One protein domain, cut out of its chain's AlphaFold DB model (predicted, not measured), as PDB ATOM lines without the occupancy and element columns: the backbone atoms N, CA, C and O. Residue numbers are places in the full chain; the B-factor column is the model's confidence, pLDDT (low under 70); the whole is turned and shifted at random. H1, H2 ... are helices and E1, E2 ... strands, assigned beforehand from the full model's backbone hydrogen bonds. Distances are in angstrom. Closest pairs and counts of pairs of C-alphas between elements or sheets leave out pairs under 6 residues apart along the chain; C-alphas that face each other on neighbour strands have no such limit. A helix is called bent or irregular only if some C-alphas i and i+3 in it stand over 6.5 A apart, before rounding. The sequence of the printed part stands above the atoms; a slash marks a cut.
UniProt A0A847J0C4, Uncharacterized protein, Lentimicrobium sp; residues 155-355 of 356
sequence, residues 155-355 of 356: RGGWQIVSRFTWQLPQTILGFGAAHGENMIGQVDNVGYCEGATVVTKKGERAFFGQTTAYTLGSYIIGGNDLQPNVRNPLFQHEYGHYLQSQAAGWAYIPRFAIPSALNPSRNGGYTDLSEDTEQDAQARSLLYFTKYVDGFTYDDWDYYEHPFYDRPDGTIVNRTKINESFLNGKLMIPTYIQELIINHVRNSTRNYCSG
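This is residues 155 to 355 of the 356 residues of an uncharacterized protein of Lentimicrobium sp (UniProt A0A847J0C4). A small four-stranded sheet lies between helix H2 on one face and H3a, the first arm of the bent helix H3, on the other, while H4 crosses H3a on the side away from the sheet. H3b, the second arm, folds back beside the end of H3a, H5 packs on H4 after a long stretch with no named element, and H6 packs on the last residues of H3a. The 201 printed residues hold six named helices and four named strands, in the order H1 H2 E1 E2 E3 E4 H3 H4 H5 H6; the mixed sheet runs E1 E2 E4 E3, and the class is mixed, helices and strands. The whole is compact, with a radius of gyration of the C-alphas of 16.1 A and spans of 45 by 45 by 30 A.

H1, residues 158 to 163, begins at C-alpha 158 (309.698, 342.391, 204.934). H2 is residues 168 to 183, 21.9 A long. E1 is residues 187 to 193, 16.9 A, E2 residues 196 to 201, 15.8 A, E3 residues 214 to 216 and E4 residues 219 to 222. H3, residues 233 to 261, was assigned as one helix by its hydrogen bonds but is bent: C-alphas 247 and 250 are 9.4 A apart. Its arms are H3a, residues 233 to 247, 21.6 A, and H3b, residues 250 to 261, 16.9 A and irregular, with C-alphas 250 and 253 7.0 A apart. H4 is residues 272 to 292, 30.0 A, H5 residues 324 to 328, and H6 residues 335 to 342, ending at C-alpha 342 (303.468, 339.648, 201.866).

E1 and E2 form an antiparallel hairpin, with N 191 and O 198 2.9 A apart, within hydrogen-bond range. E2 and E4 are parallel, with N 199 and O 220 at 2.8 A. E3 and E4 form a second antiparallel hairpin, with N 214 and O 221 at 2.9 A. Three layers, helices on both faces of a sheet, are made by H2, at a height over the sheet of 8.8 A, and H3a, at 7.7 A on the opposite face. H3b only grazes the sheet, with residues 252 to 261. H3a and H4 touch, about perpendicular at 81 degrees; their closest C-alphas, of Gly 240 and Ala 281, are 4.0 A apart. H5 touches residues 283 to 287 of H4, closest at the C-alphas of Leu 327 and Ala 283, 5.1 A. H6 touches residues 246 to 247 of H3a, closest at the C-alphas of Gln 338 and Ala 247, 5.7 A. H1 and H6 only just touch, with 3 pairs of C-alphas within 8 A, the closest those of Trp 158 and Ile 342, 7.5 A. In H2, H4, H5 and H6 every O i to N i+4 pair is within hydrogen-bond range; in H1 1 of 2, in H3a 10 of 11 and in H3b 5 of 8 are.

The C-alphas farthest apart, of Met 183 and Thr 320, are 46.0 A apart. The printed part has no cut; its long links are E2 to E3 and H4 to H5, of 12 and 31 residues. Mean pLDDT of the printed part is 78.6; 54 residues are under 70, among them residues 203 to 212, 262 to 273 and 334 to 351.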
ATOM      1  N   ARG A 155     309.234 335.263 207.316       67.50
ATOM      2  CA  ARG A 155     308.890 336.304 206.329       67.50
ATOM      3  C   ARG A 155     310.034 337.180 205.843       67.50
ATOM      4  O   ARG A 155     309.804 338.230 205.237       67.50
ATOM      5  N   GLY A 156     311.275 336.775 206.105       60.16
ATOM      6  CA  GLY A 156     312.465 337.420 205.539       60.16
ATOM      7  C   GLY A 156     312.632 338.899 205.916       60.16
ATOM      8  O   GLY A 156     313.317 339.633 205.211       60.16
ATOM      9  N   GLY A 157     311.989 339.361 206.995       66.88
ATOM     10  CA  GLY A 157     312.101 340.737 207.491       66.88
ATOM     11  C   GLY A 157     311.296 341.796 206.723       66.88
ATOM     12  O   GLY A 157     311.348 342.970 207.094       66.88
ATOM     13  N   TRP A 158     310.502 341.429 205.711       72.19
ATOM     14  CA  TRP A 158     309.698 342.391 204.934       72.19
ATOM     15  C   TRP A 158     308.685 343.170 205.778       72.19
ATOM     16  O   TRP A 158     308.443 344.346 205.513       72.19
ATOM     17  N   GLN A 159     308.164 342.552 206.842       75.00
ATOM     18  CA  GLN A 159     307.296 343.213 207.823       75.00
ATOM     19  C   GLN A 159     307.986 344.391 208.531       75.00
ATOM     20  O   GLN A 159     307.319 345.330 208.954       75.00
ATOM     21  N   ILE A 160     309.316 344.365 208.669       72.69
ATOM     22  CA  ILE A 160     310.080 345.472 209.256       72.69
ATOM     23  C   ILE A 160     310.219 346.589 208.222       72.69
ATOM     24  O   ILE A 160     309.927 347.746 208.514       72.69
ATOM     25  N   VAL A 161     310.611 346.248 206.991       70.00
ATOM     26  CA  VAL A 161     310.765 347.224 205.899       70.00
ATOM     27  C   VAL A 161     309.461 347.983 205.660       70.00
ATOM     28  O   VAL A 161     309.464 349.206 205.523       70.00
ATOM     29  N   SER A 162     308.333 347.276 205.668       75.56
ATOM     30  CA  SER A 162     307.015 347.848 205.417       75.56
ATOM     31  C   SER A 162     306.597 348.898 206.452       75.56
ATOM     32  O   SER A 162     306.074 349.949 206.077       75.56
ATOM     33  N   ARG A 163     306.882 348.661 207.742       77.56
ATOM     34  CA  ARG A 163     306.623 349.593 208.862       77.56
ATOM     35  C   ARG A 163     307.297 350.939 208.680       77.56
ATOM     36  O   ARG A 163     306.712 351.966 209.002       77.56
ATOM     37  N   PHE A 164     308.508 350.936 208.135       74.50
ATOM     38  CA  PHE A 164     309.306 352.145 207.931       74.50
ATOM     39  C   PHE A 164     309.165 352.751 206.531       74.50
ATOM     40  O   PHE A 164     309.862 353.711 206.207       74.50
ATOM     41  N   THR A 165     308.268 352.218 205.699       68.44
ATOM     42  CA  THR A 165     308.046 352.690 204.328       68.44
ATOM     43  C   THR A 165     306.568 352.991 204.086       68.44
ATOM     44  O   THR A 165     306.113 354.102 204.358       68.44
ATOM     45  N   TRP A 166     305.780 352.033 203.590       78.94
ATOM     46  CA  TRP A 166     304.386 352.291 203.214       78.94
ATOM     47  C   TRP A 166     303.397 352.189 204.376       78.94
ATOM     48  O   TRP A 166     302.303 352.732 204.263       78.94
ATOM     49  N   GLN A 167     303.759 351.552 205.493       82.44
ATOM     50  CA  GLN A 167     302.934 351.521 206.707       82.44
ATOM     51  C   GLN A 167     303.313 352.604 207.726       82.44
ATOM     52  O   GLN A 167     302.803 352.607 208.850       82.44
ATOM     53  N   LEU A 168     304.232 353.507 207.371       73.25
ATOM     54  CA  LEU A 168     304.816 354.473 208.301       73.25
ATOM     55  C   LEU A 168     303.774 355.333 209.044       73.25
ATOM     56  O   LEU A 168     303.907 355.449 210.263       73.25
ATOM     57  N   PRO A 169     302.725 355.887 208.399       73.50
ATOM     58  CA  PRO A 169     301.747 356.721 209.100       73.50
ATOM     59  C   PRO A 169     301.047 355.986 210.251       73.50
ATOM     60  O   PRO A 169     301.039 356.459 211.386       73.50
ATOM     61  N   GLN A 170     300.514 354.794 209.987       83.75
ATOM     62  CA  GLN A 170     299.837 353.986 210.997       83.75
ATOM     63  C   GLN A 170     300.804 353.372 212.011       83.75
ATOM     64  O   GLN A 170     300.422 353.186 213.159       83.75
ATOM     65  N   THR A 171     302.059 353.123 211.626       77.00
ATOM     66  CA  THR A 171     303.104 352.674 212.557       77.00
ATOM     67  C   THR A 171     303.427 353.765 213.574       77.00
ATOM     68  O   THR A 171     303.491 353.475 214.763       77.00
ATOM     69  N   ILE A 172     303.572 355.025 213.140       66.50
ATOM     70  CA  ILE A 172     303.792 356.168 214.044       66.50
ATOM     71  C   ILE A 172     302.611 356.327 215.005       66.50
ATOM     72  O   ILE A 172     302.824 356.501 216.204       66.50
ATOM     73  N   LEU A 173     301.379 356.248 214.496       70.88
ATOM     74  CA  LEU A 173     300.182 356.383 215.328       70.88
ATOM     75  C   LEU A 173     300.029 355.225 216.319       70.88
ATOM     76  O   LEU A 173     299.775 355.476 217.492       70.88
ATOM     77  N   GLY A 174     300.228 353.980 215.882       78.50
ATOM     78  CA  GLY A 174     300.158 352.803 216.750       78.50
ATOM     79  C   GLY A 174     301.245 352.800 217.821       78.50
ATOM     80  O   GLY A 174     300.950 352.587 218.993       78.50
ATOM     81  N   PHE A 175     302.480 353.140 217.441       79.19
ATOM     82  CA  PHE A 175     303.597 353.306 218.371       79.19
ATOM     83  C   PHE A 175     303.315 354.407 219.401       79.19
ATOM     84  O   PHE A 175     303.489 354.197 220.600       79.19
ATOM     85  N   GLY A 176     302.845 355.573 218.944       67.00
ATOM     86  CA  GLY A 176     302.495 356.698 219.810       67.00
ATOM     87  C   GLY A 176     301.344 356.372 220.762       67.00
ATOM     88  O   GLY A 176     301.422 356.717 221.938       67.00
ATOM     89  N   ALA A 177     300.316 355.664 220.288       74.69
ATOM     90  CA  ALA A 177     299.202 355.208 221.112       74.69
ATOM     91  C   ALA A 177     299.663 354.190 222.166       74.69
ATOM     92  O   ALA A 177     299.401 354.386 223.348       74.69
ATOM     93  N   ALA A 178     300.418 353.160 221.773       83.06
ATOM     94  CA  ALA A 178     300.948 352.156 222.696       83.06
ATOM     95  C   ALA A 178     301.839 352.783 223.780       83.06
ATOM     96  O   ALA A 178     301.674 352.488 224.965       83.06
ATOM     97  N   HIS A 179     302.743 353.690 223.393       73.31
ATOM     98  CA  HIS A 179     303.566 354.417 224.357       73.31
ATOM     99  C   HIS A 179     302.744 355.342 225.242       73.31
ATOM    100  O   HIS A 179     302.946 355.331 226.450       73.31
ATOM    101  N   GLY A 180     301.799 356.098 224.681       65.06
ATOM    102  CA  GLY A 180     300.916 356.965 225.456       65.06
ATOM    103  C   GLY A 180     300.142 356.186 226.520       65.06
ATOM    104  O   GLY A 180     300.127 356.588 227.680       65.06
ATOM    105  N   GLU A 181     299.580 355.032 226.151       76.25
ATOM    106  CA  GLU A 181     298.858 354.120 227.049       76.25
ATOM    107  C   GLU A 181     299.779 353.535 228.144       76.25
ATOM    108  O   GLU A 181     299.365 353.374 229.300       76.25
ATOM    109  N   ASN A 182     301.047 353.249 227.816       78.00
ATOM    110  CA  ASN A 182     302.050 352.804 228.789       78.00
ATOM    111  C   ASN A 182     302.449 353.933 229.754       78.00
ATOM    112  O   ASN A 182     302.487 353.709 230.963       78.00
ATOM    113  N   MET A 183     302.640 355.153 229.241       62.75
ATOM    114  CA  MET A 183     302.960 356.350 230.027       62.75
ATOM    115  C   MET A 183     301.838 356.696 231.003       62.75
ATOM    116  O   MET A 183     302.091 357.027 232.155       62.75
ATOM    117  N   ILE A 184     300.571 356.570 230.598       64.38
ATOM    118  CA  ILE A 184     299.439 356.748 231.521       64.38
ATOM    119  C   ILE A 184     299.161 355.495 232.356       64.38
ATOM    120  O   ILE A 184     298.150 355.453 233.059       64.38
ATOM    121  N   GLY A 185     300.042 354.489 232.305       68.44
ATOM    122  CA  GLY A 185     300.061 353.256 233.089       68.44
ATOM    123  C   GLY A 185     298.788 352.430 233.008       68.44
ATOM    124  O   GLY A 185     298.266 352.016 234.051       68.44
ATOM    125  N   GLN A 186     298.251 352.286 231.798       76.56
ATOM    126  CA  GLN A 186     297.130 351.398 231.490       76.56
ATOM    127  C   GLN A 186     297.588 350.061 230.903       76.56
ATOM    128  O   GLN A 186     296.841 349.092 230.988       76.56
ATOM    129  N   VAL A 187     298.800 349.980 230.352       84.56
ATOM    130  CA  VAL A 187     299.330 348.748 229.752       84.56
ATOM    131  C   VAL A 187     299.712 347.743 230.834       84.56
ATOM    132  O   VAL A 187     300.505 348.035 231.731       84.56
ATOM    133  N   ASP A 188     299.138 346.548 230.737       86.38
ATOM    134  CA  ASP A 188     299.429 345.436 231.634       86.38
ATOM    135  C   ASP A 188     300.525 344.543 231.062       86.38
ATOM    136  O   ASP A 188     301.537 344.305 231.720       86.38
ATOM    137  N   ASN A 189     300.384 344.130 229.802       89.44
ATOM    138  CA  ASN A 189     301.357 343.279 229.133       89.44
ATOM    139  C   ASN A 189     301.553 343.689 227.675       89.44
ATOM    140  O   ASN A 189     300.649 344.209 227.021       89.44
ATOM    141  N   VAL A 190     302.745 343.397 227.168       90.62
ATOM    142  CA  VAL A 190     303.084 343.503 225.753       90.62
ATOM    143  C   VAL A 190     303.650 342.160 225.306       90.62
ATOM    144  O   VAL A 190     304.515 341.581 225.976       90.62
ATOM    145  N   GLY A 191     303.149 341.661 224.186       92.50
ATOM    146  CA  GLY A 191     303.609 340.439 223.538       92.50
ATOM    147  C   GLY A 191     303.730 340.621 222.033       92.50
ATOM    148  O   GLY A 191     303.367 341.661 221.481       92.50
ATOM    149  N   TYR A 192     304.231 339.595 221.362       91.94
ATOM    150  CA  TYR A 192     304.362 339.564 219.911       91.94
ATOM    151  C   TYR A 192     303.699 338.306 219.384       91.94
ATOM    152  O   TYR A 192     303.940 337.235 219.932       91.94
ATOM    153  N   CYS A 193     302.891 338.411 218.337       91.06
ATOM    154  CA  CYS A 193     302.257 337.255 217.715       91.06
ATOM    155  C   CYS A 193     302.171 337.466 216.205       91.06
ATOM    156  O   CYS A 193     301.621 338.464 215.748       91.06
ATOM    157  N   GLU A 194     302.775 336.561 215.431       87.81
ATOM    158  CA  GLU A 194     302.770 336.580 213.960       87.81
ATOM    159  C   GLU A 194     303.325 337.896 213.352       87.81
ATOM    160  O   GLU A 194     302.975 338.347 212.258       87.81
ATOM    161  N   GLY A 195     304.231 338.545 214.088       86.81
ATOM    162  CA  GLY A 195     304.798 339.850 213.753       86.81
ATOM    163  C   GLY A 195     303.955 341.042 214.215       86.81
ATOM    164  O   GLY A 195     304.448 342.159 214.179       86.81
ATOM    165  N   ALA A 196     302.726 340.864 214.696       92.00
ATOM    166  CA  ALA A 196     302.000 341.938 215.372       92.00
ATOM    167  C   ALA A 196     302.528 342.139 216.803       92.00
ATOM    168  O   ALA A 196     302.899 341.182 217.484       92.00
ATOM    169  N   THR A 197     302.539 343.387 217.269       93.69
ATOM    170  CA  THR A 197     302.784 343.754 218.669       93.69
ATOM    171  C   THR A 197     301.447 343.908 219.367       93.69
ATOM    172  O   THR A 197     300.651 344.770 219.003       93.69
ATOM    173  N   VAL A 198     301.202 343.071 220.364       95.12
ATOM    174  CA  VAL A 198     299.933 342.993 221.083       95.12
ATOM    175  C   VAL A 198     300.099 343.680 222.430       95.12
ATOM    176  O   VAL A 198     300.932 343.270 223.237       95.12
ATOM    177  N   VAL A 199     299.332 344.741 222.656       92.69
ATOM    178  CA  VAL A 199     299.371 345.583 223.854       92.69
ATOM    179  C   VAL A 199     298.067 345.388 224.624       92.69
ATOM    180  O   VAL A 199     297.021 345.934 224.264       92.69
ATOM    181  N   THR A 200     298.139 344.612 225.699       91.56
ATOM    182  CA  THR A 200     297.008 344.311 226.582       91.56
ATOM    183  C   THR A 200     296.941 345.353 227.693       91.56
ATOM    184  O   THR A 200     297.930 345.598 228.391       91.56
ATOM    185  N   LYS A 201     295.775 345.970 227.885       86.94
ATOM    186  CA  LYS A 201     295.545 347.028 228.875       86.94
ATOM    187  C   LYS A 201     294.637 346.571 230.006       86.94
ATOM    188  O   LYS A 201     293.693 345.826 229.775       86.94
ATOM    189  N   LYS A 202     294.860 347.127 231.201       74.44
ATOM    190  CA  LYS A 202     293.987 347.008 232.374       74.44
ATOM    191  C   LYS A 202     292.770 347.932 232.233       74.44
ATOM    192  O   LYS A 202     292.834 349.108 232.595       74.44
ATOM    193  N   GLY A 203     291.650 347.371 231.775       63.56
ATOM    194  CA  GLY A 203     290.340 348.035 231.703       63.56
ATOM    195  C   GLY A 203     289.913 348.500 230.303       63.56
ATOM    196  O   GLY A 203     290.681 348.463 229.350       63.56
ATOM    197  N   GLU A 204     288.659 348.942 230.195       52.97
ATOM    198  CA  GLU A 204     287.946 349.142 228.917       52.97
ATOM    199  C   GLU A 204     288.064 350.556 228.319       52.97
ATOM    200  O   GLU A 204     287.430 350.847 227.316       52.97
ATOM    201  N   ARG A 205     288.814 351.492 228.912       50.72
ATOM    202  CA  ARG A 205     288.892 352.867 228.373       50.72
ATOM    203  C   ARG A 205     290.097 353.018 227.447       50.72
ATOM    204  O   ARG A 205     291.228 352.887 227.899       50.72
ATOM    205  N   ALA A 206     289.877 353.299 226.162       51.69
ATOM    206  CA  ALA A 206     290.939 353.721 225.247       51.69
ATOM    207  C   ALA A 206     291.266 355.212 225.344       51.69
ATOM    208  O   ALA A 206     290.408 356.026 225.689       51.69
ATOM    209  N   PHE A 207     292.491 355.566 224.946       45.94
ATOM    210  CA  PHE A 207     292.939 356.942 224.705       45.94
ATOM    211  C   PHE A 207     291.979 357.745 223.796       45.94
ATOM    212  O   PHE A 207     291.846 358.955 223.962       45.94
ATOM    213  N   PHE A 208     291.244 357.076 222.897       43.91
ATOM    214  CA  PHE A 208     290.239 357.674 222.001       43.91
ATOM    215  C   PHE A 208     288.775 357.479 222.439       43.91
ATOM    216  O   PHE A 208     287.861 357.754 221.668       43.91
ATOM    217  N   GLY A 209     288.514 356.992 223.658       43.41
ATOM    218  CA  GLY A 209     287.147 356.779 224.153       43.41
ATOM    219  C   GLY A 209     286.415 355.565 223.563       43.41
ATOM    220  O   GLY A 209     285.248 355.357 223.884       43.41
ATOM    221  N   GLN A 210     287.087 354.749 222.746       48.47
ATOM    222  CA  GLN A 210     286.590 353.447 222.298       48.47
ATOM    223  C   GLN A 210     286.770 352.388 223.391       48.47
ATOM    224  O   GLN A 210     287.764 352.395 224.119       48.47
ATOM    225  N   THR A 211     285.789 351.495 223.519       50.94
ATOM    226  CA  THR A 211     285.773 350.417 224.520       50.94
ATOM    227  C   THR A 211     286.245 349.068 223.983       50.94
ATOM    228  O   THR A 211     286.253 348.084 224.716       50.94
ATOM    229  N   THR A 212     286.637 349.013 222.711       69.00
ATOM    230  CA  THR A 212     287.052 347.800 221.998       69.00
ATOM    231  C   THR A 212     288.540 347.843 221.660       69.00
ATOM    232  O   THR A 212     289.184 348.893 221.771       69.00
ATOM    233  N   ALA A 213     289.103 346.689 221.293       84.94
ATOM    234  CA  ALA A 213     290.436 346.655 220.712       84.94
ATOM    235  C   ALA A 213     290.469 347.448 219.395       84.94
ATOM    236  O   ALA A 213     289.429 347.762 218.814       84.94
ATOM    237  N   TYR A 214     291.667 347.863 219.003       87.75
ATOM    238  CA  TYR A 214     291.903 348.547 217.744       87.75
ATOM    239  C   TYR A 214     293.317 348.272 217.245       87.75
ATOM    240  O   TYR A 214     294.259 348.078 218.025       87.75
ATOM    241  N   THR A 215     293.480 348.342 215.926       91.81
ATOM    242  CA  THR A 215     294.754 348.075 215.262       91.81
ATOM    243  C   THR A 215     295.268 349.282 214.488       91.81
ATOM    244  O   THR A 215     294.590 349.854 213.630       91.81
ATOM    245  N   LEU A 216     296.519 349.658 214.746       89.56
ATOM    246  CA  LEU A 216     297.226 350.732 214.049       89.56
ATOM    247  C   LEU A 216     298.606 350.244 213.609       89.56
ATOM    248  O   LEU A 216     299.548 350.151 214.398       89.56
ATOM    249  N   GLY A 217     298.722 349.930 212.317       89.12
ATOM    250  CA  GLY A 217     299.945 349.349 211.771       89.12
ATOM    251  C   GLY A 217     300.245 348.024 212.459       89.12
ATOM    252  O   GLY A 217     299.369 347.177 212.576       89.12
ATOM    253  N   SER A 218     301.471 347.862 212.953       90.56
ATOM    254  CA  SER A 218     301.894 346.657 213.669       90.56
ATOM    255  C   SER A 218     301.426 346.564 215.122       90.56
ATOM    256  O   SER A 218     301.779 345.587 215.775       90.56
ATOM    257  N   TYR A 219     300.699 347.551 215.651       92.81
ATOM    258  CA  TYR A 219     300.251 347.564 217.044       92.81
ATOM    259  C   TYR A 219     298.765 347.234 217.136       92.81
ATOM    260  O   TYR A 219     297.936 347.965 216.595       92.81
ATOM    261  N   ILE A 220     298.454 346.160 217.854       94.69
ATOM    262  CA  ILE A 220     297.101 345.760 218.238       94.69
ATOM    263  C   ILE A 220     296.948 346.089 219.719       94.69
ATOM    264  O   ILE A 220     297.696 345.567 220.547       94.69
ATOM    265  N   ILE A 221     296.021 346.977 220.058       91.19
ATOM    266  CA  ILE A 221     295.858 347.508 221.413       91.19
ATOM    267  C   ILE A 221     294.444 347.190 221.884       91.19
ATOM    268  O   ILE A 221     293.480 347.545 221.217       91.19
ATOM    269  N   GLY A 222     294.300 346.553 223.044       89.00
ATOM    270  CA  GLY A 222     292.994 346.101 223.526       89.00
ATOM    271  C   GLY A 222     292.929 345.891 225.032       89.00
ATOM    272  O   GLY A 222     293.921 346.057 225.742       89.00
ATOM    273  N   GLY A 223     291.725 345.587 225.517       87.12
ATOM    274  CA  GLY A 223     291.461 345.302 226.928       87.12
ATOM    275  C   GLY A 223     291.986 343.935 227.377       87.12
ATOM    276  O   GLY A 223     292.752 343.285 226.669       87.12
ATOM    277  N   ASN A 224     291.547 343.490 228.555       83.38
ATOM    278  CA  ASN A 224     292.048 342.280 229.221       83.38
ATOM    279  C   ASN A 224     291.857 340.983 228.407       83.38
ATOM    280  O   ASN A 224     292.598 340.025 228.614       83.38
ATOM    281  N   ASP A 225     290.880 340.951 227.499       85.94
ATOM    282  CA  ASP A 225     290.565 339.767 226.692       85.94
ATOM    283  C   ASP A 225     291.527 339.583 225.510       85.94
ATOM    284  O   ASP A 225     291.581 338.507 224.914       85.94
ATOM    285  N   LEU A 226     292.317 340.612 225.180       90.19
ATOM    286  CA  LEU A 226     293.300 340.557 224.106       90.19
ATOM    287  C   LEU A 226     294.565 339.831 224.572       90.19
ATOM    288  O   LEU A 226     295.243 340.268 225.508       90.19
ATOM    289  N   GLN A 227     294.934 338.770 223.855       91.06
ATOM    290  CA  GLN A 227     296.147 337.995 224.120       91.06
ATOM    291  C   GLN A 227     296.956 337.774 222.836       91.06
ATOM    292  O   GLN A 227     296.362 337.611 221.769       91.06
ATOM    293  N   PRO A 228     298.303 337.712 222.908       91.25
ATOM    294  CA  PRO A 228     299.162 337.363 221.776       91.25
ATOM    295  C   PRO A 228     299.047 335.865 221.460       91.25
ATOM    296  O   PRO A 228     299.968 335.092 221.708       91.25
ATOM    297  N   ASN A 229     297.892 335.434 220.957       91.56
ATOM    298  CA  ASN A 229     297.587 334.037 220.683       91.56
ATOM    299  C   ASN A 229     296.686 333.925 219.451       91.56
ATOM    300  O   ASN A 229     295.592 334.475 219.422       91.56
ATOM    301  N   VAL A 230     297.105 333.123 218.472       91.00
ATOM    302  CA  VAL A 230     296.342 332.837 217.244       91.00
ATOM    303  C   VAL A 230     294.967 332.206 217.502       91.00
ATOM    304  O   VAL A 230     294.108 332.230 216.631       91.00
ATOM    305  N   ARG A 231     294.732 331.632 218.688       91.50
ATOM    306  CA  ARG A 231     293.442 331.057 219.112       91.50
ATOM    307  C   ARG A 231     292.552 332.032 219.889       91.50
ATOM    308  O   ARG A 231     291.459 331.647 220.280       91.50
ATOM    309  N   ASN A 232     293.009 333.254 220.154       91.94
ATOM    310  CA  ASN A 232     292.200 334.275 220.813       91.94
ATOM    311  C   ASN A 232     291.296 334.969 219.768       91.94
ATOM    312  O   ASN A 232     291.845 335.566 218.842       91.94
ATOM    313  N   PRO A 233     289.953 334.912 219.884       90.94
ATOM    314  CA  PRO A 233     289.040 335.457 218.869       90.94
ATOM    315  C   PRO A 233     289.235 336.953 218.602       90.94
ATOM    316  O   PRO A 233     289.328 337.374 217.451       90.94
ATOM    317  N   LEU A 234     289.412 337.742 219.665       89.88
ATOM    318  CA  LEU A 234     289.661 339.177 219.553       89.88
ATOM    319  C   LEU A 234     290.966 339.469 218.798       89.88
ATOM    320  O   LEU A 234     290.995 340.309 217.902       89.88
ATOM    321  N   PHE A 235     292.043 338.741 219.108       93.38
ATOM    322  CA  PHE A 235     293.287 338.832 218.347       93.38
ATOM    323  C   PHE A 235     293.082 338.429 216.890       93.38
ATOM    324  O   PHE A 235     293.589 339.118 216.012       93.38
ATOM    325  N   GLN A 236     292.344 337.349 216.615       93.38
ATOM    326  CA  GLN A 236     292.079 336.922 215.242       93.38
ATOM    327  C   GLN A 236     291.413 338.044 214.442       93.38
ATOM    328  O   GLN A 236     291.869 338.370 213.347       93.38
ATOM    329  N   HIS A 237     290.381 338.672 214.992       92.12
ATOM    330  CA  HIS A 237     289.701 339.792 214.355       92.12
ATOM    331  C   HIS A 237     290.647 340.969 214.069       92.12
ATOM    332  O   HIS A 237     290.827 341.364 212.914       92.12
ATOM    333  N   GLU A 238     291.341 341.458 215.097       93.25
ATOM    334  CA  GLU A 238     292.271 342.589 214.990       93.25
ATOM    335  C   GLU A 238     293.459 342.307 214.059       93.25
ATOM    336  O   GLU A 238     293.959 343.185 213.348       93.25
ATOM    337  N   TYR A 239     293.891 341.048 213.984       94.00
ATOM    338  CA  TYR A 239     294.932 340.627 213.056       94.00
ATOM    339  C   TYR A 239     294.516 340.835 211.588       94.00
ATOM    340  O   TYR A 239     295.354 341.112 210.727       94.00
ATOM    341  N   GLY A 240     293.214 340.794 211.295       93.06
ATOM    342  CA  GLY A 240     292.654 341.190 210.004       93.06
ATOM    343  C   GLY A 240     292.962 342.644 209.644       93.06
ATOM    344  O   GLY A 240     293.453 342.924 208.546       93.06
ATOM    345  N   HIS A 241     292.764 343.561 210.590       93.25
ATOM    346  CA  HIS A 241     293.103 344.976 210.427       93.25
ATOM    347  C   HIS A 241     294.616 345.205 210.327       93.25
ATOM    348  O   HIS A 241     295.072 346.045 209.544       93.25
ATOM    349  N   TYR A 242     295.424 344.400 211.023       92.88
ATOM    350  CA  TYR A 242     296.875 344.398 210.823       92.88
ATOM    351  C   TYR A 242     297.213 344.064 209.367       92.88
ATOM    352  O   TYR A 242     297.936 344.827 208.726       92.88
ATOM    353  N   LEU A 243     296.626 343.010 208.790       91.06
ATOM    354  CA  LEU A 243     296.834 342.631 207.385       91.06
ATOM    355  C   LEU A 243     296.313 343.681 206.389       91.06
ATOM    356  O   LEU A 243     296.960 343.921 205.364       91.06
ATOM    357  N   GLN A 244     295.188 344.340 206.684       91.44
ATOM    358  CA  GLN A 244     294.711 345.497 205.914       91.44
ATOM    359  C   GLN A 244     295.735 346.627 205.930       91.44
ATOM    360  O   GLN A 244     296.021 347.218 204.887       91.44
ATOM    361  N   SER A 245     296.343 346.899 207.087       89.69
ATOM    362  CA  SER A 245     297.377 347.923 207.213       89.69
ATOM    363  C   SER A 245     298.596 347.608 206.349       89.69
ATOM    364  O   SER A 245     299.143 348.513 205.711       89.69
ATOM    365  N   GLN A 246     298.963 346.326 206.241       87.56
ATOM    366  CA  GLN A 246     300.054 345.884 205.376       87.56
ATOM    367  C   GLN A 246     299.733 346.039 203.892       87.56
ATOM    368  O   GLN A 246     300.613 346.440 203.128       87.56
ATOM    369  N   ALA A 247     298.493 345.742 203.502       86.81
ATOM    370  CA  ALA A 247     298.042 345.786 202.116       86.81
ATOM    371  C   ALA A 247     297.790 347.217 201.614       86.81
ATOM    372  O   ALA A 247     298.130 347.548 200.482       86.81
ATOM    373  N   ALA A 248     297.186 348.062 202.449       87.88
ATOM    374  CA  ALA A 248     296.720 349.388 202.060       87.88
ATOM    375  C   ALA A 248     297.772 350.489 202.257       87.88
ATOM    376  O   ALA A 248     297.672 351.551 201.636       87.88
ATOM    377  N   GLY A 249     298.765 350.268 203.127       86.62
ATOM    378  CA  GLY A 249     299.811 351.245 203.410       86.62
ATOM    379  C   GLY A 249     299.239 352.604 203.805       86.62
ATOM    380  O   GLY A 249     298.487 352.704 204.770       86.62
ATOM    381  N   TRP A 250     299.542 353.635 203.019       81.31
ATOM    382  CA  TRP A 250     299.089 355.011 203.245       81.31
ATOM    383  C   TRP A 250     297.567 355.177 203.171       81.31
ATOM    384  O   TRP A 250     297.018 356.086 203.792       81.31
ATOM    385  N   ALA A 251     296.869 354.296 202.449       88.56
ATOM    386  CA  ALA A 251     295.413 354.319 202.377       88.56
ATOM    387  C   ALA A 251     294.745 353.680 203.605       88.56
ATOM    388  O   ALA A 251     293.538 353.832 203.768       88.56
ATOM    389  N   TYR A 252     295.497 352.995 204.480       89.31
ATOM    390  CA  TYR A 252     294.935 352.239 205.601       89.31
ATOM    391  C   TYR A 252     294.035 353.085 206.506       89.31
ATOM    392  O   TYR A 252     292.894 352.716 206.771       89.31
ATOM    393  N   ILE A 253     294.533 354.241 206.947       84.38
ATOM    394  CA  ILE A 253     293.819 355.100 207.896       84.38
ATOM    395  C   ILE A 253     292.476 355.592 207.323       84.38
ATOM    396  O   ILE A 253     291.445 355.326 207.943       84.38
ATOM    397  N   PRO A 254     292.434 356.268 206.155       86.50
ATOM    398  CA  PRO A 254     291.173 356.762 205.607       86.50
ATOM    399  C   PRO A 254     290.250 355.654 205.084       86.50
ATOM    400  O   PRO A 254     289.041 355.867 205.034       86.50
ATOM    401  N   ARG A 255     290.788 354.496 204.666       86.62
ATOM    402  CA  ARG A 255     289.993 353.438 204.023       86.62
ATOM    403  C   ARG A 255     289.491 352.358 204.977       86.62
ATOM    404  O   ARG A 255     288.442 351.803 204.687       86.62
ATOM    405  N   PHE A 256     290.216 352.069 206.055       89.12
ATOM    406  CA  PHE A 256     289.916 350.953 206.955       89.12
ATOM    407  C   PHE A 256     289.848 351.403 208.419       89.12
ATOM    408  O   PHE A 256     288.816 351.230 209.058       89.12
ATOM    409  N   ALA A 257     290.886 352.066 208.945       85.75
ATOM    410  CA  ALA A 257     290.939 352.383 210.377       85.75
ATOM    411  C   ALA A 257     289.808 353.326 210.832       85.75
ATOM    412  O   ALA A 257     289.176 353.077 211.853       85.75
ATOM    413  N   ILE A 258     289.528 354.398 210.080       83.56
ATOM    414  CA  ILE A 258     288.440 355.334 210.413       83.56
ATOM    415  C   ILE A 258     287.056 354.679 210.238       83.56
ATOM    416  O   ILE A 258     286.259 354.773 211.169       83.56
ATOM    417  N   PRO A 259     286.739 354.008 209.111       82.50
ATOM    418  CA  PRO A 259     285.464 353.300 208.972       82.50
ATOM    419  C   PRO A 259     285.202 352.246 210.055       82.50
ATOM    420  O   PRO A 259     284.084 352.194 210.559       82.50
ATOM    421  N   SER A 260     286.219 351.469 210.444       81.50
ATOM    422  CA  SER A 260     286.132 350.502 211.550       81.50
ATOM    423  C   SER A 260     285.900 351.200 212.898       81.50
ATOM    424  O   SER A 260     284.990 350.864 213.651       81.50
ATOM    425  N   ALA A 261     286.634 352.284 213.167       75.44
ATOM    426  CA  ALA A 261     286.493 353.075 214.389       75.44
ATOM    427  C   ALA A 261     285.117 353.749 214.554       75.44
ATOM    428  O   ALA A 261     284.673 354.007 215.676       75.44
ATOM    429  N   LEU A 262     284.458 354.076 213.443       69.94
ATOM    430  CA  LEU A 262     283.146 354.719 213.429       69.94
ATOM    431  C   LEU A 262     281.987 353.722 213.543       69.94
ATOM    432  O   LEU A 262     280.845 354.150 213.400       69.94
ATOM    433  N   ASN A 263     282.260 352.440 213.816       63.62
ATOM    434  CA  ASN A 263     281.262 351.390 214.000       63.62
ATOM    435  C   ASN A 263     280.340 351.708 215.201       63.62
ATOM    436  O   ASN A 263     280.745 351.553 216.360       63.62
ATOM    437  N   PRO A 264     279.102 352.192 214.981       48.66
ATOM    438  CA  PRO A 264     278.200 352.516 216.069       48.66
ATOM    439  C   PRO A 264     277.608 351.210 216.599       48.66
ATOM    440  O   PRO A 264     276.904 350.491 215.894       48.66
ATOM    441  N   SER A 265     277.859 350.920 217.875       45.50
ATOM    442  CA  SER A 265     277.228 349.818 218.601       45.50
ATOM    443  C   SER A 265     275.708 349.747 218.356       45.50
ATOM    444  O   SER A 265     274.951 350.656 218.697       45.50
ATOM    445  N   ARG A 266     275.277 348.618 217.783       48.00
ATOM    446  CA  ARG A 266     274.035 347.869 218.058       48.00
ATOM    447  C   ARG A 266     272.654 348.546 217.983       48.00
ATOM    448  O   ARG A 266     271.707 347.865 218.363       48.00
ATOM    449  N   ASN A 267     272.449 349.775 217.486       38.78
ATOM    450  CA  ASN A 267     271.062 350.277 217.316       38.78
ATOM    451  C   ASN A 267     270.785 351.416 216.305       38.78
ATOM    452  O   ASN A 267     269.768 352.098 216.430       38.78
ATOM    453  N   GLY A 268     271.596 351.622 215.261       39.19
ATOM    454  CA  GLY A 268     271.165 352.532 214.191       39.19
ATOM    455  C   GLY A 268     272.206 352.858 213.130       39.19
ATOM    456  O   GLY A 268     273.083 353.675 213.373       39.19
ATOM    457  N   GLY A 269     272.020 352.279 211.940       42.88
ATOM    458  CA  GLY A 269     272.609 352.727 210.675       42.88
ATOM    459  C   GLY A 269     274.078 352.364 210.471       42.88
ATOM    460  O   GLY A 269     274.962 353.158 210.781       42.88
ATOM    461  N   TYR A 270     274.336 351.201 209.871       53.09
ATOM    462  CA  TYR A 270     275.629 350.935 209.242       53.09
ATOM    463  C   TYR A 270     275.845 351.898 208.070       53.09
ATOM    464  O   TYR A 270     274.901 352.267 207.369       53.09
ATOM    465  N   THR A 271     277.101 352.259 207.816       56.53
ATOM    466  CA  THR A 271     277.500 352.617 206.451       56.53
ATOM    467  C   THR A 271     278.031 351.351 205.788       56.53
ATOM    468  O   THR A 271     278.813 350.633 206.418       56.53
ATOM    469  N   ASP A 272     277.661 351.087 204.531       61.84
ATOM    470  CA  ASP A 272     278.128 349.911 203.772       61.84
ATOM    471  C   ASP A 272     279.659 349.753 203.827       61.84
ATOM    472  O   ASP A 272     280.192 348.646 203.860       61.84
ATOM    473  N   LEU A 273     280.382 350.876 203.903       65.50
ATOM    474  CA  LEU A 273     281.839 350.905 203.961       65.50
ATOM    475  C   LEU A 273     282.419 350.369 205.282       65.50
ATOM    476  O   LEU A 273     283.467 349.724 205.256       65.50
ATOM    477  N   SER A 274     281.771 350.641 206.422       76.38
ATOM    478  CA  SER A 274     282.204 350.109 207.724       76.38
ATOM    479  C   SER A 274     282.038 348.593 207.772       76.38
ATOM    480  O   SER A 274     282.976 347.888 208.115       76.38
ATOM    481  N   GLU A 275     280.902 348.075 207.304       80.69
ATOM    482  CA  GLU A 275     280.651 346.636 207.270       80.69
ATOM    483  C   GLU A 275     281.597 345.914 206.303       80.69
ATOM    484  O   GLU A 275     282.157 344.882 206.660       80.69
ATOM    485  N   ASP A 276     281.849 346.474 205.113       85.50
ATOM    486  CA  ASP A 276     282.830 345.901 204.181       85.50
ATOM    487  C   ASP A 276     284.236 345.855 204.778       85.50
ATOM    488  O   ASP A 276     284.961 344.884 204.582       85.50
ATOM    489  N   THR A 277     284.615 346.901 205.513       88.31
ATOM    490  CA  THR A 277     285.908 346.981 206.200       88.31
ATOM    491  C   THR A 277     286.044 345.868 207.236       88.31
ATOM    492  O   THR A 277     287.083 345.210 207.290       88.31
ATOM    493  N   GLU A 278     284.996 345.624 208.023       88.06
ATOM    494  CA  GLU A 278     284.967 344.560 209.028       88.06
ATOM    495  C   GLU A 278     284.965 343.163 208.388       88.06
ATOM    496  O   GLU A 278     285.748 342.294 208.772       88.06
ATOM    497  N   GLN A 279     284.134 342.938 207.364       90.56
ATOM    498  CA  GLN A 279     284.052 341.657 206.651       90.56
ATOM    499  C   GLN A 279     285.360 341.323 205.913       90.56
ATOM    500  O   GLN A 279     285.779 340.164 205.892       90.56
ATOM    501  N   ASP A 280     286.033 342.327 205.346       91.62
ATOM    502  CA  ASP A 280     287.358 342.188 204.740       91.62
ATOM    503  C   ASP A 280     288.423 341.819 205.779       91.62
ATOM    504  O   ASP A 280     289.214 340.907 205.533       91.62
ATOM    505  N   ALA A 281     288.429 342.468 206.949       91.75
ATOM    506  CA  ALA A 281     289.368 342.152 208.026       91.75
ATOM    507  C   ALA A 281     289.202 340.698 208.490       91.75
ATOM    508  O   ALA A 281     290.171 339.931 208.505       91.75
ATOM    509  N   GLN A 282     287.961 340.294 208.771       93.19
ATOM    510  CA  GLN A 282     287.617 338.930 209.178       93.19
ATOM    511  C   GLN A 282     288.042 337.904 208.118       93.19
ATOM    512  O   GLN A 282     288.696 336.909 208.433       93.19
ATOM    513  N   ALA A 283     287.752 338.172 206.840       92.88
ATOM    514  CA  ALA A 283     288.113 337.273 205.751       92.88
ATOM    515  C   ALA A 283     289.630 337.133 205.573       92.88
ATOM    516  O   ALA A 283     290.128 336.014 205.430       92.88
ATOM    517  N   ARG A 284     290.381 338.244 205.617       92.00
ATOM    518  CA  ARG A 284     291.853 338.227 205.530       92.00
ATOM    519  C   ARG A 284     292.472 337.422 206.654       92.00
ATOM    520  O   ARG A 284     293.396 336.651 206.408       92.00
ATOM    521  N   SER A 285     291.974 337.618 207.867       92.81
ATOM    522  CA  SER A 285     292.461 336.921 209.046       92.81
ATOM    523  C   SER A 285     292.224 335.416 208.955       92.81
ATOM    524  O   SER A 285     293.161 334.625 209.073       92.81
ATOM    525  N   LEU A 286     290.995 335.008 208.629       93.88
ATOM    526  CA  LEU A 286     290.645 333.598 208.501       93.88
ATOM    527  C   LEU A 286     291.436 332.908 207.378       93.88
ATOM    528  O   LEU A 286     291.963 331.812 207.581       93.88
ATOM    529  N   LEU A 287     291.593 333.565 206.222       91.56
ATOM    530  CA  LEU A 287     292.453 333.087 205.130       91.56
ATOM    531  C   LEU A 287     293.915 332.949 205.568       91.56
ATOM    532  O   LEU A 287     294.577 331.974 205.224       91.56
ATOM    533  N   TYR A 288     294.431 333.915 206.327       88.88
ATOM    534  CA  TYR A 288     295.800 333.880 206.825       88.88
ATOM    535  C   TYR A 288     296.024 332.695 207.763       88.88
ATOM    536  O   TYR A 288     296.964 331.925 207.564       88.88
ATOM    537  N   PHE A 289     295.178 332.549 208.784       90.25
ATOM    538  CA  PHE A 289     295.397 331.556 209.829       90.25
ATOM    539  C   PHE A 289     295.223 330.139 209.296       90.25
ATOM    540  O   PHE A 289     296.098 329.307 209.512       90.25
ATOM    541  N   THR A 290     294.181 329.890 208.502       90.19
ATOM    542  CA  THR A 290     293.974 328.577 207.863       90.19
ATOM    543  C   THR A 290     295.104 328.182 206.913       90.19
ATOM    544  O   THR A 290     295.358 326.995 206.730       90.19
ATOM    545  N   LYS A 291     295.802 329.157 206.316       86.31
ATOM    546  CA  LYS A 291     296.909 328.898 205.389       86.31
ATOM    547  C   LYS A 291     298.267 328.747 206.077       86.31
ATOM    548  O   LYS A 291     299.089 327.966 205.605       86.31
ATOM    549  N   TYR A 292     298.534 329.518 207.131       83.50
ATOM    550  CA  TYR A 292     299.896 329.698 207.655       83.50
ATOM    551  C   TYR A 292     300.107 329.267 209.109       83.50
ATOM    552  O   TYR A 292     301.258 329.222 209.540       83.50
ATOM    553  N   VAL A 293     299.047 328.954 209.857       84.62
ATOM    554  CA  VAL A 293     299.142 328.521 211.258       84.62
ATOM    555  C   VAL A 293     298.819 327.039 211.357       84.62
ATOM    556  O   VAL A 293     297.714 326.600 211.036       84.62
ATOM    557  N   ASP A 294     299.794 326.262 211.830       84.75
ATOM    558  CA  ASP A 294     299.650 324.815 211.953       84.75
ATOM    559  C   ASP A 294     298.448 324.424 212.820       84.75
ATOM    560  O   ASP A 294     298.263 324.884 213.954       84.75
ATOM    561  N   GLY A 295     297.626 323.534 212.265       86.56
ATOM    562  CA  GLY A 295     296.436 322.998 212.919       86.56
ATOM    563  C   GLY A 295     295.289 323.997 213.076       86.56
ATOM    564  O   GLY A 295     294.326 323.665 213.766       86.56
ATOM    565  N   PHE A 296     295.376 325.200 212.500       91.19
ATOM    566  CA  PHE A 296     294.255 326.137 212.460       91.19
ATOM    567  C   PHE A 296     293.301 325.771 211.326       91.19
ATOM    568  O   PHE A 296     293.702 325.610 210.174       91.19
ATOM    569  N   THR A 297     292.021 325.658 211.646       92.31
ATOM    570  CA  THR A 297     290.964 325.283 210.706       92.31
ATOM    571  C   THR A 297     289.863 326.335 210.694       92.31
ATOM    572  O   THR A 297     289.788 327.190 211.574       92.31
ATOM    573  N   TYR A 298     288.951 326.248 209.721       92.38
ATOM    574  CA  TYR A 298     287.737 327.070 209.726       92.38
ATOM    575  C   TYR A 298     286.913 326.909 211.002       92.38
ATOM    576  O   TYR A 298     286.094 327.780 211.296       92.38
ATOM    577  N   ASP A 299     287.115 325.821 211.748       91.88
ATOM    578  CA  ASP A 299     286.347 325.555 212.944       91.88
ATOM    579  C   ASP A 299     286.790 326.367 214.162       91.88
ATOM    580  O   ASP A 299     285.998 326.534 215.086       91.88
ATOM    581  N   ASP A 300     288.008 326.907 214.116       92.69
ATOM    582  CA  ASP A 300     288.652 327.655 215.198       92.69
ATOM    583  C   ASP A 300     288.294 329.150 215.215       92.69
ATOM    584  O   ASP A 300     288.789 329.899 216.059       92.69
ATOM    585  N   TRP A 301     287.457 329.581 214.269       93.50
ATOM    586  CA  TRP A 301     286.951 330.944 214.162       93.50
ATOM    587  C   TRP A 301     285.667 331.128 214.977       93.50
ATOM    588  O   TRP A 301     284.745 330.309 214.893       93.50
ATOM    589  N   ASP A 302     285.570 332.234 215.715       90.38
ATOM    590  CA  ASP A 302     284.359 332.588 216.457       90.38
ATOM    591  C   ASP A 302     283.326 333.276 215.548       90.38
ATOM    592  O   ASP A 302     283.294 334.495 215.381       90.38
ATOM    593  N   TYR A 303     282.449 332.470 214.945       89.31
ATOM    594  CA  TYR A 303     281.352 332.961 214.102       89.31
ATOM    595  C   TYR A 303     280.209 333.616 214.889       89.31
ATOM    596  O   TYR A 303     279.291 334.153 214.268       89.31
ATOM    597  N   TYR A 304     280.208 333.531 216.222       86.00
ATOM    598  CA  TYR A 304     279.201 334.188 217.050       86.00
ATOM    599  C   TYR A 304     279.579 335.650 217.294       86.00
ATOM    600  O   TYR A 304     278.740 336.535 217.122       86.00
ATOM    601  N   GLU A 305     280.841 335.905 217.644       82.25
ATOM    602  CA  GLU A 305     281.365 337.262 217.826       82.25
ATOM    603  C   GLU A 305     281.660 337.957 216.489       82.25
ATOM    604  O   GLU A 305     281.400 339.154 216.343       82.25
ATOM    605  N   HIS A 306     282.131 337.202 215.490       86.56
ATOM    606  CA  HIS A 306     282.525 337.717 214.176       86.56
ATOM    607  C   HIS A 306     281.838 336.949 213.029       86.56
ATOM    608  O   HIS A 306     282.481 336.154 212.328       86.56
ATOM    609  N   PRO A 307     280.514 337.136 212.846       88.88
ATOM    610  CA  PRO A 307     279.759 336.503 211.769       88.88
ATOM    611  C   PRO A 307     280.047 337.134 210.401       88.88
ATOM    612  O   PRO A 307     280.274 338.338 210.268       88.88
ATOM    613  N   PHE A 308     279.916 336.319 209.352       89.25
ATOM    614  CA  PHE A 308     279.907 336.796 207.972       89.25
ATOM    615  C   PHE A 308     278.481 337.066 207.492       89.25
ATOM    616  O   PHE A 308     277.580 336.270 207.765       89.25
ATOM    617  N   TYR A 309     278.291 338.138 206.724       86.25
ATOM    618  CA  TYR A 309     276.984 338.557 206.208       86.25
ATOM    619  C   TYR A 309     276.890 338.395 204.690       86.25
ATOM    620  O   TYR A 309     277.872 338.618 203.978       86.25
ATOM    621  N   ASP A 310     275.723 338.004 204.176       78.12
ATOM    622  CA  ASP A 310     275.426 338.058 202.745       78.12
ATOM    623  C   ASP A 310     274.852 339.428 202.375       78.12
ATOM    624  O   ASP A 310     274.161 340.078 203.163       78.12
ATOM    625  N   ARG A 311     275.166 339.894 201.165       69.69
ATOM    626  CA  ARG A 311     274.588 341.133 200.639       69.69
ATOM    627  C   ARG A 311     273.543 340.799 199.586       69.69
ATOM    628  O   ARG A 311     273.781 339.913 198.769       69.69
ATOM    629  N   PRO A 312     272.430 341.551 199.520       62.66
ATOM    630  CA  PRO A 312     272.133 342.800 200.241       62.66
ATOM    631  C   PRO A 312     271.263 342.637 201.502       62.66
ATOM    632  O   PRO A 312     270.845 343.638 202.077       62.66
ATOM    633  N   ASP A 313     270.928 341.412 201.908       65.81
ATOM    634  CA  ASP A 313     269.928 341.158 202.954       65.81
ATOM    635  C   ASP A 313     270.475 341.221 204.392       65.81
ATOM    636  O   ASP A 313     269.684 341.234 205.339       65.81
ATOM    637  N   GLY A 314     271.801 341.288 204.566       71.81
ATOM    638  CA  GLY A 314     272.449 341.342 205.878       71.81
ATOM    639  C   GLY A 314     272.261 340.050 206.674       71.81
ATOM    640  O   GLY A 314     272.351 340.051 207.903       71.81
ATOM    641  N   THR A 315     271.941 338.941 205.998       83.31
ATOM    642  CA  THR A 315     271.721 337.656 206.660       83.31
ATOM    643  C   THR A 315     273.046 336.992 207.006       83.31
ATOM    644  O   THR A 315     274.014 337.056 206.250       83.31
ATOM    645  N   ILE A 316     273.104 336.340 208.169       85.44
ATOM    646  CA  ILE A 316     274.302 335.607 208.585       85.44
ATOM    647  C   ILE A 316     274.492 334.396 207.666       85.44
ATOM    648  O   ILE A 316     273.605 333.548 207.521       85.44
ATOM    649  N   VAL A 317     275.679 334.294 207.076       87.62
ATOM    650  CA  VAL A 317     276.062 333.196 206.192       87.62
ATOM    651  C   VAL A 317     276.258 331.924 207.006       87.62
ATOM    652  O   VAL A 317     276.957 331.894 208.017       87.62
ATOM    653  N   ASN A 318     275.664 330.826 206.537       88.12
ATOM    654  CA  ASN A 318     275.868 329.518 207.149       88.12
ATOM    655  C   ASN A 318     277.341 329.100 207.021       88.12
ATOM    656  O   ASN A 318     277.867 329.041 205.910       88.12
ATOM    657  N   ARG A 319     277.966 328.725 208.145       86.69
ATOM    658  CA  ARG A 319     279.361 328.260 208.243       86.69
ATOM    659  C   ARG A 319     279.757 327.245 207.171       86.69
ATOM    660  O   ARG A 319     280.855 327.309 206.644       86.69
ATOM    661  N   THR A 320     278.855 326.339 206.797       88.12
ATOM    662  CA  THR A 320     279.124 325.305 205.776       88.12
ATOM    663  C   THR A 320     279.380 325.863 204.372       88.12
ATOM    664  O   THR A 320     279.945 325.169 203.530       88.12
ATOM    665  N   LYS A 321     278.983 327.113 204.107       88.94
ATOM    666  CA  LYS A 321     279.233 327.821 202.845       88.94
ATOM    667  C   LYS A 321     280.540 328.618 202.855       88.94
ATOM    668  O   LYS A 321     280.946 329.113 201.805       88.94
ATOM    669  N   ILE A 322     281.182 328.761 204.013       91.38
ATOM    670  CA  ILE A 322     282.404 329.548 204.166       91.38
ATOM    671  C   ILE A 322     283.583 328.692 203.715       91.38
ATOM    672  O   ILE A 322     283.899 327.662 204.301       91.38
ATOM    673  N   ASN A 323     284.211 329.120 202.627       91.94
ATOM    674  CA  ASN A 323     285.393 328.504 202.044       91.94
ATOM    675  C   ASN A 323     286.313 329.592 201.476       91.94
ATOM    676  O   ASN A 323     285.961 330.773 201.455       91.94
ATOM    677  N   GLU A 324     287.483 329.200 200.980       90.19
ATOM    678  CA  GLU A 324     288.463 330.130 200.417       90.19
ATOM    679  C   GLU A 324     287.878 331.036 199.317       90.19
ATOM    680  O   GLU A 324     288.152 332.235 199.305       90.19
ATOM    681  N   SER A 325     287.028 330.514 198.426       90.56
ATOM    682  CA  SER A 325     286.403 331.319 197.366       90.56
ATOM    683  C   SER A 325     285.447 332.369 197.928       90.56
ATOM    684  O   SER A 325     285.435 333.500 197.445       90.56
ATOM    685  N   PHE A 326     284.646 332.006 198.931       91.38
ATOM    686  CA  PHE A 326     283.746 332.937 199.608       91.38
ATOM    687  C   PHE A 326     284.538 334.062 200.285       91.38
ATOM    688  O   PHE A 326     284.230 335.235 200.089       91.38
ATOM    689  N   LEU A 327     285.595 333.710 201.024       91.31
ATOM    690  CA  LEU A 327     286.418 334.679 201.748       91.31
ATOM    691  C   LEU A 327     287.170 335.619 200.803       91.31
ATOM    692  O   LEU A 327     287.191 336.822 201.037       91.31
ATOM    693  N   ASN A 328     287.714 335.106 199.694       89.75
ATOM    694  CA  ASN A 328     288.321 335.952 198.663       89.75
ATOM    695  C   ASN A 328     287.316 336.956 198.070       89.75
ATOM    696  O   ASN A 328     287.697 338.075 197.736       89.75
ATOM    697  N   GLY A 329     286.032 336.592 197.987       89.06
ATOM    698  CA  GLY A 329     284.959 337.484 197.539       89.06
ATOM    699  C   GLY A 329     284.646 338.640 198.495       89.06
ATOM    700  O   GLY A 329     284.027 339.615 198.075       89.06
ATOM    701  N   LYS A 330     285.085 338.567 199.757       89.06
ATOM    702  CA  LYS A 330     284.933 339.645 200.750       89.06
ATOM    703  C   LYS A 330     286.079 340.656 200.729       89.06
ATOM    704  O   LYS A 330     286.006 341.667 201.419       89.06
ATOM    705  N   LEU A 331     287.135 340.404 199.954       89.50
ATOM    706  CA  LEU A 331     288.330 341.234 199.985       89.50
ATOM    707  C   LEU A 331     288.152 342.544 199.203       89.50
ATOM    708  O   LEU A 331     287.972 342.538 197.988       89.50
ATOM    709  N   MET A 332     288.307 343.683 199.878       87.75
ATOM    710  CA  MET A 332     288.267 345.025 199.281       87.75
ATOM    711  C   MET A 332     289.524 345.364 198.468       87.75
ATOM    712  O   MET A 332     289.480 346.202 197.568       87.75
ATOM    713  N   ILE A 333     290.656 344.738 198.800       81.00
ATOM    714  CA  ILE A 333     291.913 344.795 198.040       81.00
ATOM    715  C   ILE A 333     292.280 343.359 197.638       81.00
ATOM    716  O   ILE A 333     292.490 342.534 198.537       81.00
ATOM    717  N   PRO A 334     292.380 343.047 196.333       66.75
ATOM    718  CA  PRO A 334     292.690 341.701 195.861       66.75
ATOM    719  C   PRO A 334     294.001 341.136 196.421       66.75
ATOM    720  O   PRO A 334     294.993 341.853 196.587       66.75
ATOM    721  N   THR A 335     294.026 339.822 196.642       59.12
ATOM    722  CA  THR A 335     295.161 339.070 197.202       59.12
ATOM    723  C   THR A 335     296.450 339.210 196.406       59.12
ATOM    724  O   THR A 335     297.504 339.202 197.021       59.12
ATOM    725  N   TYR A 336     296.428 339.421 195.086       56.91
ATOM    726  CA  TYR A 336     297.664 339.528 194.289       56.91
ATOM    727  C   TYR A 336     298.561 340.719 194.688       56.91
ATOM    728  O   TYR A 336     299.785 340.624 194.599       56.91
ATOM    729  N   ILE A 337     297.983 341.826 195.182       53.12
ATOM    730  CA  ILE A 337     298.754 342.956 195.735       53.12
ATOM    731  C   ILE A 337     299.383 342.549 197.073       53.12
ATOM    732  O   ILE A 337     300.533 342.886 197.347       53.12
ATOM    733  N   GLN A 338     298.670 341.755 197.877       52.28
ATOM    734  CA  GLN A 338     299.246 341.117 199.059       52.28
ATOM    735  C   GLN A 338     300.297 340.065 198.687       52.28
ATOM    736  O   GLN A 338     301.271 339.935 199.408       52.28
ATOM    737  N   GLU A 339     300.185 339.344 197.571       53.44
ATOM    738  CA  GLU A 339     301.170 338.318 197.212       53.44
ATOM    739  C   GLU A 339     302.538 338.914 196.857       53.44
ATOM    740  O   GLU A 339     303.568 338.365 197.250       53.44
ATOM    741  N   LEU A 340     302.542 340.082 196.205       48.44
ATOM    742  CA  LEU A 340     303.737 340.878 195.892       48.44
ATOM    743  C   LEU A 340     304.381 341.540 197.122       48.44
ATOM    744  O   LEU A 340     305.579 341.811 197.107       48.44
ATOM    745  N   ILE A 341     303.596 341.808 198.170       49.31
ATOM    746  CA  ILE A 341     304.022 342.563 199.361       49.31
ATOM    747  C   ILE A 341     304.270 341.650 200.584       49.31
ATOM    748  O   ILE A 341     305.076 341.986 201.452       49.31
ATOM    749  N   ILE A 342     303.592 340.499 200.667       51.50
ATOM    750  CA  ILE A 342     303.468 339.648 201.866       51.50
ATOM    751  C   ILE A 342     303.910 338.190 201.617       51.50
ATOM    752  O   ILE A 342     304.463 337.586 202.533       51.50
ATOM    753  N   ASN A 343     303.705 337.600 200.427       48.75
ATOM    754  CA  ASN A 343     303.740 336.127 200.285       48.75
ATOM    755  C   ASN A 343     305.015 335.501 199.703       48.75
ATOM    756  O   ASN A 343     305.055 334.276 199.610       48.75
ATOM    757  N   HIS A 344     306.068 336.237 199.323       47.06
ATOM    758  CA  HIS A 344     307.204 335.545 198.685       47.06
ATOM    759  C   HIS A 344     308.140 334.781 199.633       47.06
ATOM    760  O   HIS A 344     309.083 334.146 199.172       47.06
ATOM    761  N   VAL A 345     307.911 334.797 200.945       50.38
ATOM    762  CA  VAL A 345     308.726 334.025 201.886       50.38
ATOM    763  C   VAL A 345     307.850 333.717 203.097       50.38
ATOM    764  O   VAL A 345     307.674 334.569 203.943       50.38
ATOM    765  N   ARG A 346     307.209 332.559 203.197       57.00
ATOM    766  CA  ARG A 346     306.950 331.960 204.516       57.00
ATOM    767  C   ARG A 346     307.139 330.477 204.333       57.00
ATOM    768  O   ARG A 346     306.259 329.778 203.848       57.00
ATOM    769  N   ASN A 347     308.345 330.027 204.651       56.19
ATOM    770  CA  ASN A 347     308.777 328.657 204.390       56.19
ATOM    771  C   ASN A 347     308.383 327.687 205.516       56.19
ATOM    772  O   ASN A 347     308.791 326.529 205.486       56.19
ATOM    773  N   SER A 348     307.637 328.150 206.526       60.41
ATOM    774  CA  SER A 348     307.257 327.343 207.684       60.41
ATOM    775  C   SER A 348     305.906 327.764 208.270       60.41
ATOM    776  O   SER A 348     305.511 328.929 208.244       60.41
ATOM    777  N   THR A 349     305.196 326.776 208.800       60.66
ATOM    778  CA  THR A 349     303.869 326.869 209.419       60.66
ATOM    779  C   THR A 349     303.934 327.020 210.945       60.66
ATOM    780  O   THR A 349     302.923 326.914 211.640       60.66
ATOM    781  N   ARG A 350     305.134 327.286 211.490       63.81
ATOM    782  CA  ARG A 350     305.338 327.494 212.928       63.81
ATOM    783  C   ARG A 350     304.597 328.732 213.420       63.81
ATOM    784  O   ARG A 350     304.584 329.763 212.750       63.81
ATOM    785  N   ASN A 351     304.064 328.625 214.633       66.88
ATOM    786  CA  ASN A 351     303.420 329.728 215.337       66.88
ATOM    787  C   ASN A 351     304.480 330.601 216.012       66.88
ATOM    788  O   ASN A 351     305.292 330.093 216.790       66.88
ATOM    789  N   TYR A 352     304.443 331.910 215.768       74.44
ATOM    790  CA  TYR A 352     305.370 332.876 216.364       74.44
ATOM    791  C   TYR A 352     304.645 333.775 217.343       74.44
ATOM    792  O   TYR A 352     304.433 334.952 217.061       74.44
ATOM    793  N   CYS A 353     304.260 333.221 218.491       84.94
ATOM    794  CA  CYS A 353     303.628 333.994 219.549       84.94
ATOM    795  C   CYS A 353     304.422 333.892 220.849       84.94
ATOM    796  O   CYS A 353     304.854 332.818 221.262       84.94
ATOM    797  N   SER A 354     304.657 335.046 221.461       78.31
ATOM    798  CA  SER A 354     305.410 335.228 222.693       78.31
ATOM    799  C   SER A 354     304.722 336.299 223.526       78.31
ATOM    800  O   SER A 354     304.194 337.275 222.991       78.31
ATOM    801  N   GLY A 355     304.727 336.120 224.838       61.72
ATOM    802  CA  GLY A 355     304.060 337.053 225.735       61.72
ATOM    803  C   GLY A 355     303.245 336.359 226.804       61.72
ATOM    804  O   GLY A 355     302.072 336.674 226.932       61.72
TER     805      GLY A 355